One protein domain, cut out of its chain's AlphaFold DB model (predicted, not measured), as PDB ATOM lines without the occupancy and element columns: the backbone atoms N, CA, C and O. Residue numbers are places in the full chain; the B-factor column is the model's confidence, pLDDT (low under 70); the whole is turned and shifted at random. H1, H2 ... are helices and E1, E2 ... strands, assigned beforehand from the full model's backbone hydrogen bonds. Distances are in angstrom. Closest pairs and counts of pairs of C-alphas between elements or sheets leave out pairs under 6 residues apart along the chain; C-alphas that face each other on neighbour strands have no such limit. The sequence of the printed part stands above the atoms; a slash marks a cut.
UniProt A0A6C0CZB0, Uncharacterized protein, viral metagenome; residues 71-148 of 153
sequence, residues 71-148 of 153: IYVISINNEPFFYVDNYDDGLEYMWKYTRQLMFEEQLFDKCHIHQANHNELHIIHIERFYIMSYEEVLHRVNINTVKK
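Overview. This is residues 71 to 148 of the 153 residues of an uncharacterized protein of viral metagenome (UniProt A0A6C0CZB0). A strongly twisted five-stranded sheet curls round one helix, H1, which covers one face of it. The long strand E5 runs through the middle of the sheet, and the E4 and E5 hairpin makes one end of the long axis. The printed part has 78 residues, with elements in the order E1, E2, H1, E3, E4, E5; the sheet order is E2, E1, E5, E4, E3, all antiparallel, and the class is mixed. It is only just loose, close to compact, with a radius of gyration of the C-alphas of 13.9 A, and a rod spanning 52 by 19 by 19 A.

Along the chain. E1, residues 71 to 76, begins at C-alpha 71 (194.965, 188.001, 250.806) and is 16.5 A long. E2 is residues 79 to 84, 15.1 A. H1, residues 87 to 104, is 25.4 A long. E3 is residues 111 to 117, 18.1 A, and E4 residues 120 to 128, 24.9 A. E5, residues 133 to 147, is 41.6 A long and ends at C-alpha 147 (194.371, 182.164, 248.523).

Arrangement. E1 and E2 form a hairpin, with N 74 and O 82 2.8 A apart. E1 and E5 are antiparallel at 159 degrees, with N 73 and O 144 at 2.8 A. E4 and E5 are a hairpin, with N 136 and O 125 at 2.9 A, and so are E3 and E4, with N 114 and O 122 at 2.8 A; E3, E4, E5 make a meander, each strand the antiparallel neighbour of the one before. H1 is on the sheet, in two layers, helix on one face; its closest C-alphas to E5 are Thr 98 and Val 141, 6.9 A. In H1 every O i to N i+4 pair is within hydrogen-bond range. E2 and E3, the edge strands, are apart.

Size, cuts and confidence. The farthest C-alphas, Tyr 130 and Lys 148, are 52.1 A apart. The printed part has no cut and no long link. Mean pLDDT of the printed part is 93.9; residues 107 to 108 are under 70.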
ATOM      1  N   ILE A  71     193.861 187.100 250.476       93.88
ATOM      2  CA  ILE A  71     194.965 188.001 250.806       93.88
ATOM      3  C   ILE A  71     195.408 188.645 249.503       93.88
ATOM      4  O   ILE A  71     195.599 187.960 248.500       93.88
ATOM      5  N   TYR A  72     195.609 189.951 249.505       96.12
ATOM      6  CA  TYR A  72     196.099 190.686 248.353       96.12
ATOM      7  C   TYR A  72     197.583 190.980 248.513       96.12
ATOM      8  O   TYR A  72     198.052 191.346 249.588       96.12
ATOM      9  N   VAL A  73     198.337 190.799 247.436       97.62
ATOM     10  CA  VAL A  73     199.791 190.930 247.429       97.62
ATOM     11  C   VAL A  73     200.185 191.975 246.413       97.62
ATOM     12  O   VAL A  73     199.994 191.782 245.212       97.62
ATOM     13  N   ILE A  74     200.765 193.064 246.904       98.19
ATOM     14  CA  ILE A  74     201.414 194.067 246.074       98.19
ATOM     15  C   ILE A  74     202.800 193.540 245.720       98.19
ATOM     16  O   ILE A  74     203.578 193.176 246.606       98.19
ATOM     17  N   SER A  75     203.106 193.496 244.430       98.25
ATOM     18  CA  SER A  75     204.390 193.046 243.899       98.25
ATOM     19  C   SER A  75     205.031 194.136 243.054       98.25
ATOM     20  O   SER A  75     204.332 194.873 242.358       98.25
ATOM     21  N   ILE A  76     206.357 194.214 243.084       97.44
ATOM     22  CA  ILE A  76     207.159 195.121 242.260       97.44
ATOM     23  C   ILE A  76     208.033 194.250 241.372       97.44
ATOM     24  O   ILE A  76     208.747 193.388 241.868       97.44
ATOM     25  N   ASN A  77     207.970 194.434 240.056       96.75
ATOM     26  CA  ASN A  77     208.719 193.625 239.092       96.75
ATOM     27  C   ASN A  77     208.508 192.109 239.294       96.75
ATOM     28  O   ASN A  77     209.411 191.306 239.081       96.75
ATOM     29  N   ASN A  78     207.275 191.734 239.658       95.88
ATOM     30  CA  ASN A  78     206.831 190.375 239.998       95.88
ATOM     31  C   ASN A  78     207.395 189.801 241.310       95.88
ATOM     32  O   ASN A  78     207.157 188.629 241.605       95.88
ATOM     33  N   GLU A  79     208.086 190.603 242.117       97.00
ATOM     34  CA  GLU A  79     208.532 190.216 243.452       97.00
ATOM     35  C   GLU A  79     207.534 190.702 244.513       97.00
ATOM     36  O   GLU A  79     207.211 191.894 244.539       97.00
ATOM     37  N   PRO A  80     207.023 189.818 245.392       97.06
ATOM     38  CA  PRO A  80     206.125 190.211 246.470       97.06
ATOM     39  C   PRO A  80     206.780 191.228 247.402       97.06
ATOM     40  O   PRO A  80     207.859 190.984 247.938       97.06
ATOM     41  N   PHE A  81     206.093 192.338 247.639       95.56
ATOM     42  CA  PHE A  81     206.583 193.426 248.478       95.56
ATOM     43  C   PHE A  81     205.738 193.600 249.740       95.56
ATOM     44  O   PHE A  81     206.277 193.760 250.835       95.56
ATOM     45  N   PHE A  82     204.411 193.546 249.607       95.69
ATOM     46  CA  PHE A  82     203.497 193.859 250.703       95.69
ATOM     47  C   PHE A  82     202.209 193.036 250.623       95.69
ATOM     48  O   PHE A  82     201.722 192.756 249.530       95.69
ATOM     49  N   TYR A  83     201.659 192.655 251.778       95.81
ATOM     50  CA  TYR A  83     200.453 191.831 251.902       95.81
ATOM     51  C   TYR A  83     199.364 192.626 252.623       95.81
ATOM     52  O   TYR A  83     199.648 193.267 253.635       95.81
ATOM     53  N   VAL A  84     198.134 192.572 252.118       95.62
ATOM     54  CA  VAL A  84     196.983 193.326 252.633       95.62
ATOM     55  C   VAL A  84     195.747 192.434 252.623       95.62
ATOM     56  O   VAL A  84     195.518 191.704 251.663       95.62
ATOM     57  N   ASP A  85     194.933 192.500 253.673       94.69
ATOM     58  CA  ASP A  85     193.690 191.718 253.767       94.69
ATOM     59  C   ASP A  85     192.505 192.396 253.044       94.69
ATOM     60  O   ASP A  85     191.495 191.760 252.753       94.69
ATOM     61  N   ASN A  86     192.621 193.690 252.734       95.62
ATOM     62  CA  ASN A  86     191.622 194.488 252.030       95.62
ATOM     63  C   ASN A  86     192.161 194.958 250.667       95.62
ATOM     64  O   ASN A  86     193.297 195.423 250.554       95.62
ATOM     65  N   TYR A  87     191.337 194.827 249.627       95.44
ATOM     66  CA  TYR A  87     191.713 195.177 248.260       95.44
ATOM     67  C   TYR A  87     191.853 196.687 248.033       95.44
ATOM     68  O   TYR A  87     192.828 197.122 247.422       95.44
ATOM     69  N   ASP A  88     190.909 197.480 248.543       96.69
ATOM     70  CA  ASP A  88     190.885 198.936 248.378       96.69
ATOM     71  C   ASP A  88     192.076 199.583 249.096       96.69
ATOM     72  O   ASP A  88     192.775 200.414 248.510       96.69
ATOM     73  N   ASP A  89     192.388 199.116 250.310       96.69
ATOM     74  CA  ASP A  89     193.598 199.517 251.034       96.69
ATOM     75  C   ASP A  89     194.850 199.157 250.219       96.69
ATOM     76  O   ASP A  89     195.768 199.965 250.064       96.69
ATOM     77  N   GLY A  90     194.883 197.952 249.641       97.00
ATOM     78  CA  GLY A  90     195.968 197.507 248.770       97.00
ATOM     79  C   GLY A  90     196.160 198.402 247.542       97.00
ATOM     80  O   GLY A  90     197.298 198.731 247.198       97.00
ATOM     81  N   LEU A  91     195.076 198.856 246.911       97.62
ATOM     82  CA  LEU A  91     195.131 199.817 245.807       97.62
ATOM     83  C   LEU A  91     195.658 201.182 246.254       97.62
ATOM     84  O   LEU A  91     196.481 201.780 245.551       97.62
ATOM     85  N   GLU A  92     195.224 201.679 247.413       97.75
ATOM     86  CA  GLU A  92     195.736 202.933 247.969       97.75
ATOM     87  C   GLU A  92     197.248 202.838 248.224       97.75
ATOM     88  O   GLU A  92     198.016 203.707 247.785       97.75
ATOM     89  N   TYR A  93     197.694 201.750 248.859       96.94
ATOM     90  CA  TYR A  93     199.110 201.473 249.092       96.94
ATOM     91  C   TYR A  93     199.894 201.360 247.785       96.94
ATOM     92  O   TYR A  93     200.971 201.950 247.678       96.94
ATOM     93  N   MET A  94     199.352 200.674 246.776       97.56
ATOM     94  CA  MET A  94     199.971 200.537 245.457       97.56
ATOM     95  C   MET A  94     200.231 201.911 244.824       97.56
ATOM     96  O   MET A  94     201.355 202.196 244.403       97.56
ATOM     97  N   TRP A  95     199.238 202.804 244.814       97.94
ATOM     98  CA  TRP A  95     199.393 204.165 244.287       97.94
ATOM     99  C   TRP A  95     200.367 205.013 245.099       97.94
ATOM    100  O   TRP A  95     201.194 205.736 244.534       97.94
ATOM    101  N   LYS A  96     200.268 204.954 246.430       96.56
ATOM    102  CA  LYS A  96     201.154 205.693 247.334       96.56
ATOM    103  C   LYS A  96     202.611 205.294 247.115       96.56
ATOM    104  O   LYS A  96     203.456 206.171 246.951       96.56
ATOM    105  N   TYR A  97     202.880 203.996 247.064       95.19
ATOM    106  CA  TYR A  97     204.226 203.471 246.900       95.19
ATOM    107  C   TYR A  97     204.782 203.710 245.491       95.19
ATOM    108  O   TYR A  97     205.922 204.133 245.353       95.19
ATOM    109  N   THR A  98     203.969 203.553 244.442       96.19
ATOM    110  CA  THR A  98     204.398 203.850 243.061       96.19
ATOM    111  C   THR A  98     204.825 205.311 242.908       96.19
ATOM    112  O   THR A  98     205.839 205.601 242.275       96.19
ATOM    113  N   ARG A  99     204.095 206.245 243.538       94.62
ATOM    114  CA  ARG A  99     204.518 207.651 243.604       94.62
ATOM    115  C   ARG A  99     205.851 207.787 244.326       94.62
ATOM    116  O   ARG A  99     206.737 208.434 243.791       94.62
ATOM    117  N   GLN A 100     206.006 207.167 245.495       93.44
ATOM    118  CA  GLN A 100     207.258 207.211 246.254       93.44
ATOM    119  C   GLN A 100     208.458 206.683 245.449       93.44
ATOM    120  O   GLN A 100     209.474 207.367 245.403       93.44
ATOM    121  N   LEU A 101     208.329 205.546 244.759       92.50
ATOM    122  CA  LEU A 101     209.370 205.013 243.870       92.50
ATOM    123  C   LEU A 101     209.774 206.018 242.789       92.50
ATOM    124  O   LEU A 101     210.955 206.262 242.569       92.50
ATOM    125  N   MET A 102     208.789 206.654 242.149       91.62
ATOM    126  CA  MET A 102     209.054 207.710 241.173       91.62
ATOM    127  C   MET A 102     209.827 208.884 241.802       91.62
ATOM    128  O   MET A 102     210.642 209.497 241.113       91.62
ATOM    129  N   PHE A 103     209.609 209.184 243.094       88.62
ATOM    130  CA  PHE A 103     210.402 210.190 243.808       88.62
ATOM    131  C   PHE A 103     211.848 209.754 244.067       88.62
ATOM    132  O   PHE A 103     212.764 210.568 243.937       88.62
ATOM    133  N   GLU A 104     212.056 208.496 244.435       87.69
ATOM    134  CA  GLU A 104     213.371 207.952 244.795       87.69
ATOM    135  C   GLU A 104     214.323 207.872 243.595       87.69
ATOM    136  O   GLU A 104     215.510 208.158 243.744       87.69
ATOM    137  N   GLU A 105     213.797 207.594 242.401       80.94
ATOM    138  CA  GLU A 105     214.585 207.537 241.162       80.94
ATOM    139  C   GLU A 105     215.099 208.916 240.695       80.94
ATOM    140  O   GLU A 105     215.952 208.991 239.819       80.94
ATOM    141  N   GLN A 106     214.627 210.031 241.269       77.56
ATOM    142  CA  GLN A 106     214.994 211.405 240.861       77.56
ATOM    143  C   GLN A 106     214.708 211.732 239.377       77.56
ATOM    144  O   GLN A 106     215.192 212.736 238.858       77.56
ATOM    145  N   LEU A 107     213.882 210.933 238.694       66.75
ATOM    146  CA  LEU A 107     213.562 211.058 237.264       66.75
ATOM    147  C   LEU A 107     212.256 211.833 237.001       66.75
ATOM    148  O   LEU A 107     211.530 211.536 236.053       66.75
ATOM    149  N   PHE A 108     211.907 212.808 237.847       68.44
ATOM    150  CA  PHE A 108     210.585 213.459 237.855       68.44
ATOM    151  C   PHE A 108     210.115 214.025 236.521       68.44
ATOM    152  O   PHE A 108     208.919 214.037 236.241       68.44
ATOM    153  N   ASP A 109     211.042 214.549 235.731       79.62
ATOM    154  CA  ASP A 109     210.765 215.217 234.467       79.62
ATOM    155  C   ASP A 109     210.624 214.236 233.296       79.62
ATOM    156  O   ASP A 109     210.034 214.585 232.270       79.62
ATOM    157  N   LYS A 110     211.123 213.004 233.452       87.94
ATOM    158  CA  LYS A 110     211.153 211.981 232.396       87.94
ATOM    159  C   LYS A 110     210.308 210.752 232.702       87.94
ATOM    160  O   LYS A 110     209.992 209.997 231.785       87.94
ATOM    161  N   CYS A 111     209.905 210.557 233.952       92.94
ATOM    162  CA  CYS A 111     209.063 209.444 234.362       92.94
ATOM    163  C   CYS A 111     207.595 209.838 234.507       92.94
ATOM    164  O   CYS A 111     207.251 210.933 234.949       92.94
ATOM    165  N   HIS A 112     206.711 208.901 234.183       93.38
ATOM    166  CA  HIS A 112     205.285 209.016 234.445       93.38
ATOM    167  C   HIS A 112     204.715 207.682 234.916       93.38
ATOM    168  O   HIS A 112     205.220 206.611 234.580       93.38
ATOM    169  N   ILE A 113     203.638 207.757 235.696       96.00
ATOM    170  CA  ILE A 113     202.890 206.577 236.113       96.00
ATOM    171  C   ILE A 113     201.803 206.323 235.072       96.00
ATOM    172  O   ILE A 113     200.914 207.153 234.874       96.00
ATOM    173  N   HIS A 114     201.873 205.175 234.415       96.94
ATOM    174  CA  HIS A 114     200.871 204.693 233.479       96.94
ATOM    175  C   HIS A 114     200.049 203.580 234.128       96.94
ATOM    176  O   HIS A 114     200.596 202.588 234.606       96.94
ATOM    177  N   GLN A 115     198.726 203.721 234.142       97.81
ATOM    178  CA  GLN A 115     197.840 202.664 234.615       97.81
ATOM    179  C   GLN A 115     197.575 201.673 233.478       97.81
ATOM    180  O   GLN A 115     196.762 201.944 232.596       97.81
ATOM    181  N   ALA A 116     198.255 200.525 233.508       97.06
ATOM    182  CA  ALA A 116     198.112 199.495 232.482       97.06
ATOM    183  C   ALA A 116     196.768 198.758 232.603       97.06
ATOM    184  O   ALA A 116     196.136 198.421 231.601       97.06
ATOM    185  N   ASN A 117     196.319 198.518 233.836       96.69
ATOM    186  CA  ASN A 117     194.991 198.001 234.160       96.69
ATOM    187  C   ASN A 117     194.591 198.426 235.587       96.69
ATOM    188  O   ASN A 117     195.304 199.175 236.254       96.69
ATOM    189  N   HIS A 118     193.428 197.982 236.071       96.12
ATOM    190  CA  HIS A 118     192.944 198.363 237.405       96.12
ATOM    191  C   HIS A 118     193.892 197.927 238.543       96.12
ATOM    192  O   HIS A 118     193.953 198.599 239.571       96.12
ATOM    193  N   ASN A 119     194.687 196.878 238.320       97.56
ATOM    194  CA  ASN A 119     195.514 196.216 239.323       97.56
ATOM    195  C   ASN A 119     197.014 196.352 239.023       97.56
ATOM    196  O   ASN A 119     197.816 195.666 239.650       97.56
ATOM    197  N   GLU A 120     197.402 197.170 238.043       98.25
ATOM    198  CA  GLU A 120     198.776 197.261 237.557       98.25
ATOM    199  C   GLU A 120     199.107 198.690 237.129       98.25
ATOM    200  O   GLU A 120     198.449 199.292 236.272       98.25
ATOM    201  N   LEU A 121     200.183 199.203 237.713       98.44
ATOM    202  CA  LEU A 121     200.791 200.488 237.421       98.44
ATOM    203  C   LEU A 121     202.195 200.265 236.873       98.44
ATOM    204  O   LEU A 121     202.961 199.445 237.378       98.44
ATOM    205  N   HIS A 122     202.549 201.025 235.849       97.75
ATOM    206  CA  HIS A 122     203.888 201.061 235.278       97.75
ATOM    207  C   HIS A 122     204.509 202.418 235.565       97.75
ATOM    208  O   HIS A 122     203.873 203.447 235.349       97.75
ATOM    209  N   ILE A 123     205.759 202.427 236.015       96.38
ATOM    210  CA  ILE A 123     206.594 203.628 235.986       96.38
ATOM    211  C   ILE A 123     207.340 203.589 234.660       96.38
ATOM    212  O   ILE A 123     208.138 202.678 234.428       96.38
ATOM    213  N   ILE A 124     207.037 204.537 233.781       96.25
ATOM    214  CA  ILE A 124     207.580 204.591 232.427       96.25
ATOM    215  C   ILE A 124     208.499 205.799 232.305       96.25
ATOM    216  O   ILE A 124     208.071 206.936 232.515       96.25
ATOM    217  N   HIS A 125     209.742 205.547 231.914       94.50
ATOM    218  CA  HIS A 125     210.704 206.561 231.505       94.50
ATOM    219  C   HIS A 125     210.517 206.888 230.029       94.50
ATOM    220  O   HIS A 125     210.492 205.984 229.193       94.50
ATOM    221  N   ILE A 126     210.405 208.172 229.703       92.88
ATOM    222  CA  ILE A 126     210.393 208.671 228.330       92.88
ATOM    223  C   ILE A 126     211.641 209.516 228.109       92.88
ATOM    224  O   ILE A 126     211.787 210.594 228.684       92.88
ATOM    225  N   GLU A 127     212.479 209.095 227.170       92.94
ATOM    226  CA  GLU A 127     213.525 209.955 226.627       92.94
ATOM    227  C   GLU A 127     213.106 210.453 225.246       92.94
ATOM    228  O   GLU A 127     212.694 209.676 224.377       92.94
ATOM    229  N   ARG A 128     213.224 211.763 225.025       90.88
ATOM    230  CA  ARG A 128     212.885 212.401 223.752       90.88
ATOM    231  C   ARG A 128     214.137 212.966 223.101       90.88
ATOM    232  O   ARG A 128     214.844 213.783 223.679       90.88
ATOM    233  N   PHE A 129     214.344 212.584 221.854       91.06
ATOM    234  CA  PHE A 129     215.306 213.167 220.932       91.06
ATOM    235  C   PHE A 129     214.557 213.972 219.867       91.06
ATOM    236  O   PHE A 129     213.343 213.859 219.715       91.06
ATOM    237  N   TYR A 130     215.287 214.760 219.077       92.81
ATOM    238  CA  TYR A 130     214.697 215.662 218.082       92.81
ATOM    239  C   TYR A 130     213.756 214.970 217.070       92.81
ATOM    240  O   TYR A 130     212.785 215.576 216.630       92.81
ATOM    241  N   ILE A 131     214.018 213.703 216.720       96.00
ATOM    242  CA  ILE A 131     213.235 212.936 215.728       96.00
ATOM    243  C   ILE A 131     212.589 211.657 216.274       96.00
ATOM    244  O   ILE A 131     211.874 210.979 215.541       96.00
ATOM    245  N   MET A 132     212.876 211.276 217.519       95.19
ATOM    246  CA  MET A 132     212.452 209.987 218.073       95.19
ATOM    247  C   MET A 132     212.271 210.069 219.583       95.19
ATOM    248  O   MET A 132     212.961 210.834 220.247       95.19
ATOM    249  N   SER A 133     211.392 209.242 220.134       94.00
ATOM    250  CA  SER A 133     211.295 209.004 221.573       94.00
ATOM    251  C   SER A 133     211.434 207.515 221.859       94.00
ATOM    252  O   SER A 133     210.993 206.697 221.049       94.00
ATOM    253  N   TYR A 134     212.039 207.171 222.994       94.25
ATOM    254  CA  TYR A 134     211.971 205.817 223.536       94.25
ATOM    255  C   TYR A 134     211.209 205.837 224.854       94.25
ATOM    256  O   TYR A 134     211.308 206.791 225.625       94.25
ATOM    257  N   GLU A 135     210.444 204.774 225.072       95.25
ATOM    258  CA  GLU A 135     209.722 204.523 226.309       95.25
ATOM    259  C   GLU A 135     210.251 203.226 226.916       95.25
ATOM    260  O   GLU A 135     210.415 202.224 226.214       95.25
ATOM    261  N   GLU A 136     210.533 203.245 228.211       95.25
ATOM    262  CA  GLU A 136     211.023 202.093 228.961       95.25
ATOM    263  C   GLU A 136     210.236 201.946 230.255       95.25
ATOM    264  O   GLU A 136     210.041 202.904 230.998       95.25
ATOM    265  N   VAL A 137     209.775 200.727 230.531       96.25
ATOM    266  CA  VAL A 137     209.105 200.408 231.792       96.25
ATOM    267  C   VAL A 137     210.179 200.111 232.834       96.25
ATOM    268  O   VAL A 137     210.787 199.045 232.788       96.25
ATOM    269  N   LEU A 138     210.382 201.031 233.775       95.38
ATOM    270  CA  LEU A 138     211.352 200.880 234.864       95.38
ATOM    271  C   LEU A 138     210.840 199.914 235.934       95.38
ATOM    272  O   LEU A 138     211.529 198.985 236.354       95.38
ATOM    273  N   HIS A 139     209.588 200.122 236.348       96.75
ATOM    274  CA  HIS A 139     208.945 199.314 237.375       96.75
ATOM    275  C   HIS A 139     207.527 198.943 236.979       96.75
ATOM    276  O   HIS A 139     206.774 199.756 236.440       96.75
ATOM    277  N   ARG A 140     207.150 197.711 237.311       98.00
ATOM    278  CA  ARG A 140     205.772 197.222 237.267       98.00
ATOM    279  C   ARG A 140     205.312 196.975 238.687       98.00
ATOM    280  O   ARG A 140     205.871 196.112 239.354       98.00
ATOM    281  N   VAL A 141     204.307 197.707 239.134       98.25
ATOM    282  CA  VAL A 141     203.686 197.513 240.443       98.25
ATOM    283  C   VAL A 141     202.307 196.918 240.208       98.25
ATOM    284  O   VAL A 141     201.525 197.488 239.456       98.25
ATOM    285  N   ASN A 142     202.006 195.769 240.802       98.25
ATOM    286  CA  ASN A 142     200.702 195.130 240.642       98.25
ATOM    287  C   ASN A 142     200.162 194.558 241.947       98.25
ATOM    288  O   ASN A 142     200.928 194.313 242.874       98.25
ATOM    289  N   ILE A 143     198.848 194.348 242.007       98.12
ATOM    290  CA  ILE A 143     198.158 193.700 243.123       98.12
ATOM    291  C   ILE A 143     197.483 192.407 242.655       98.12
ATOM    292  O   ILE A 143     196.654 192.407 241.744       98.12
ATOM    293  N   ASN A 144     197.834 191.291 243.296       96.81
ATOM    294  CA  ASN A 144     197.298 189.966 242.983       96.81
ATOM    295  C   ASN A 144     196.597 189.356 244.193       96.81
ATOM    296  O   ASN A 144     197.064 189.494 245.320       96.81
ATOM    297  N   THR A 145     195.515 188.619 243.959       95.31
ATOM    298  CA  THR A 145     194.844 187.841 245.005       95.31
ATOM    299  C   THR A 145     195.542 186.500 245.201       95.31
ATOM    300  O   THR A 145     195.782 185.755 244.248       95.31
ATOM    301  N   VAL A 146     195.834 186.164 246.451       92.88
ATOM    302  CA  VAL A 146     196.436 184.907 246.880       92.88
ATOM    303  C   VAL A 146     195.503 184.236 247.877       92.88
ATOM    304  O   VAL A 146     195.063 184.830 248.859       92.88
ATOM    305  N   LYS A 147     195.209 182.959 247.628       87.25
ATOM    306  CA  LYS A 147     194.371 182.164 248.523       87.25
ATOM    307  C   LYS A 147     195.185 181.695 249.717       87.25
ATOM    308  O   LYS A 147     196.239 181.077 249.551       87.25
ATOM    309  N   LYS A 148     194.668 181.929 250.919       79.62
ATOM    310  CA  LYS A 148     195.238 181.361 252.138       79.62
ATOM    311  C   LYS A 148     195.106 179.835 252.081       79.62
ATOM    312  O   LYS A 148     194.007 179.298 251.969       79.62
TER     313      LYS A 148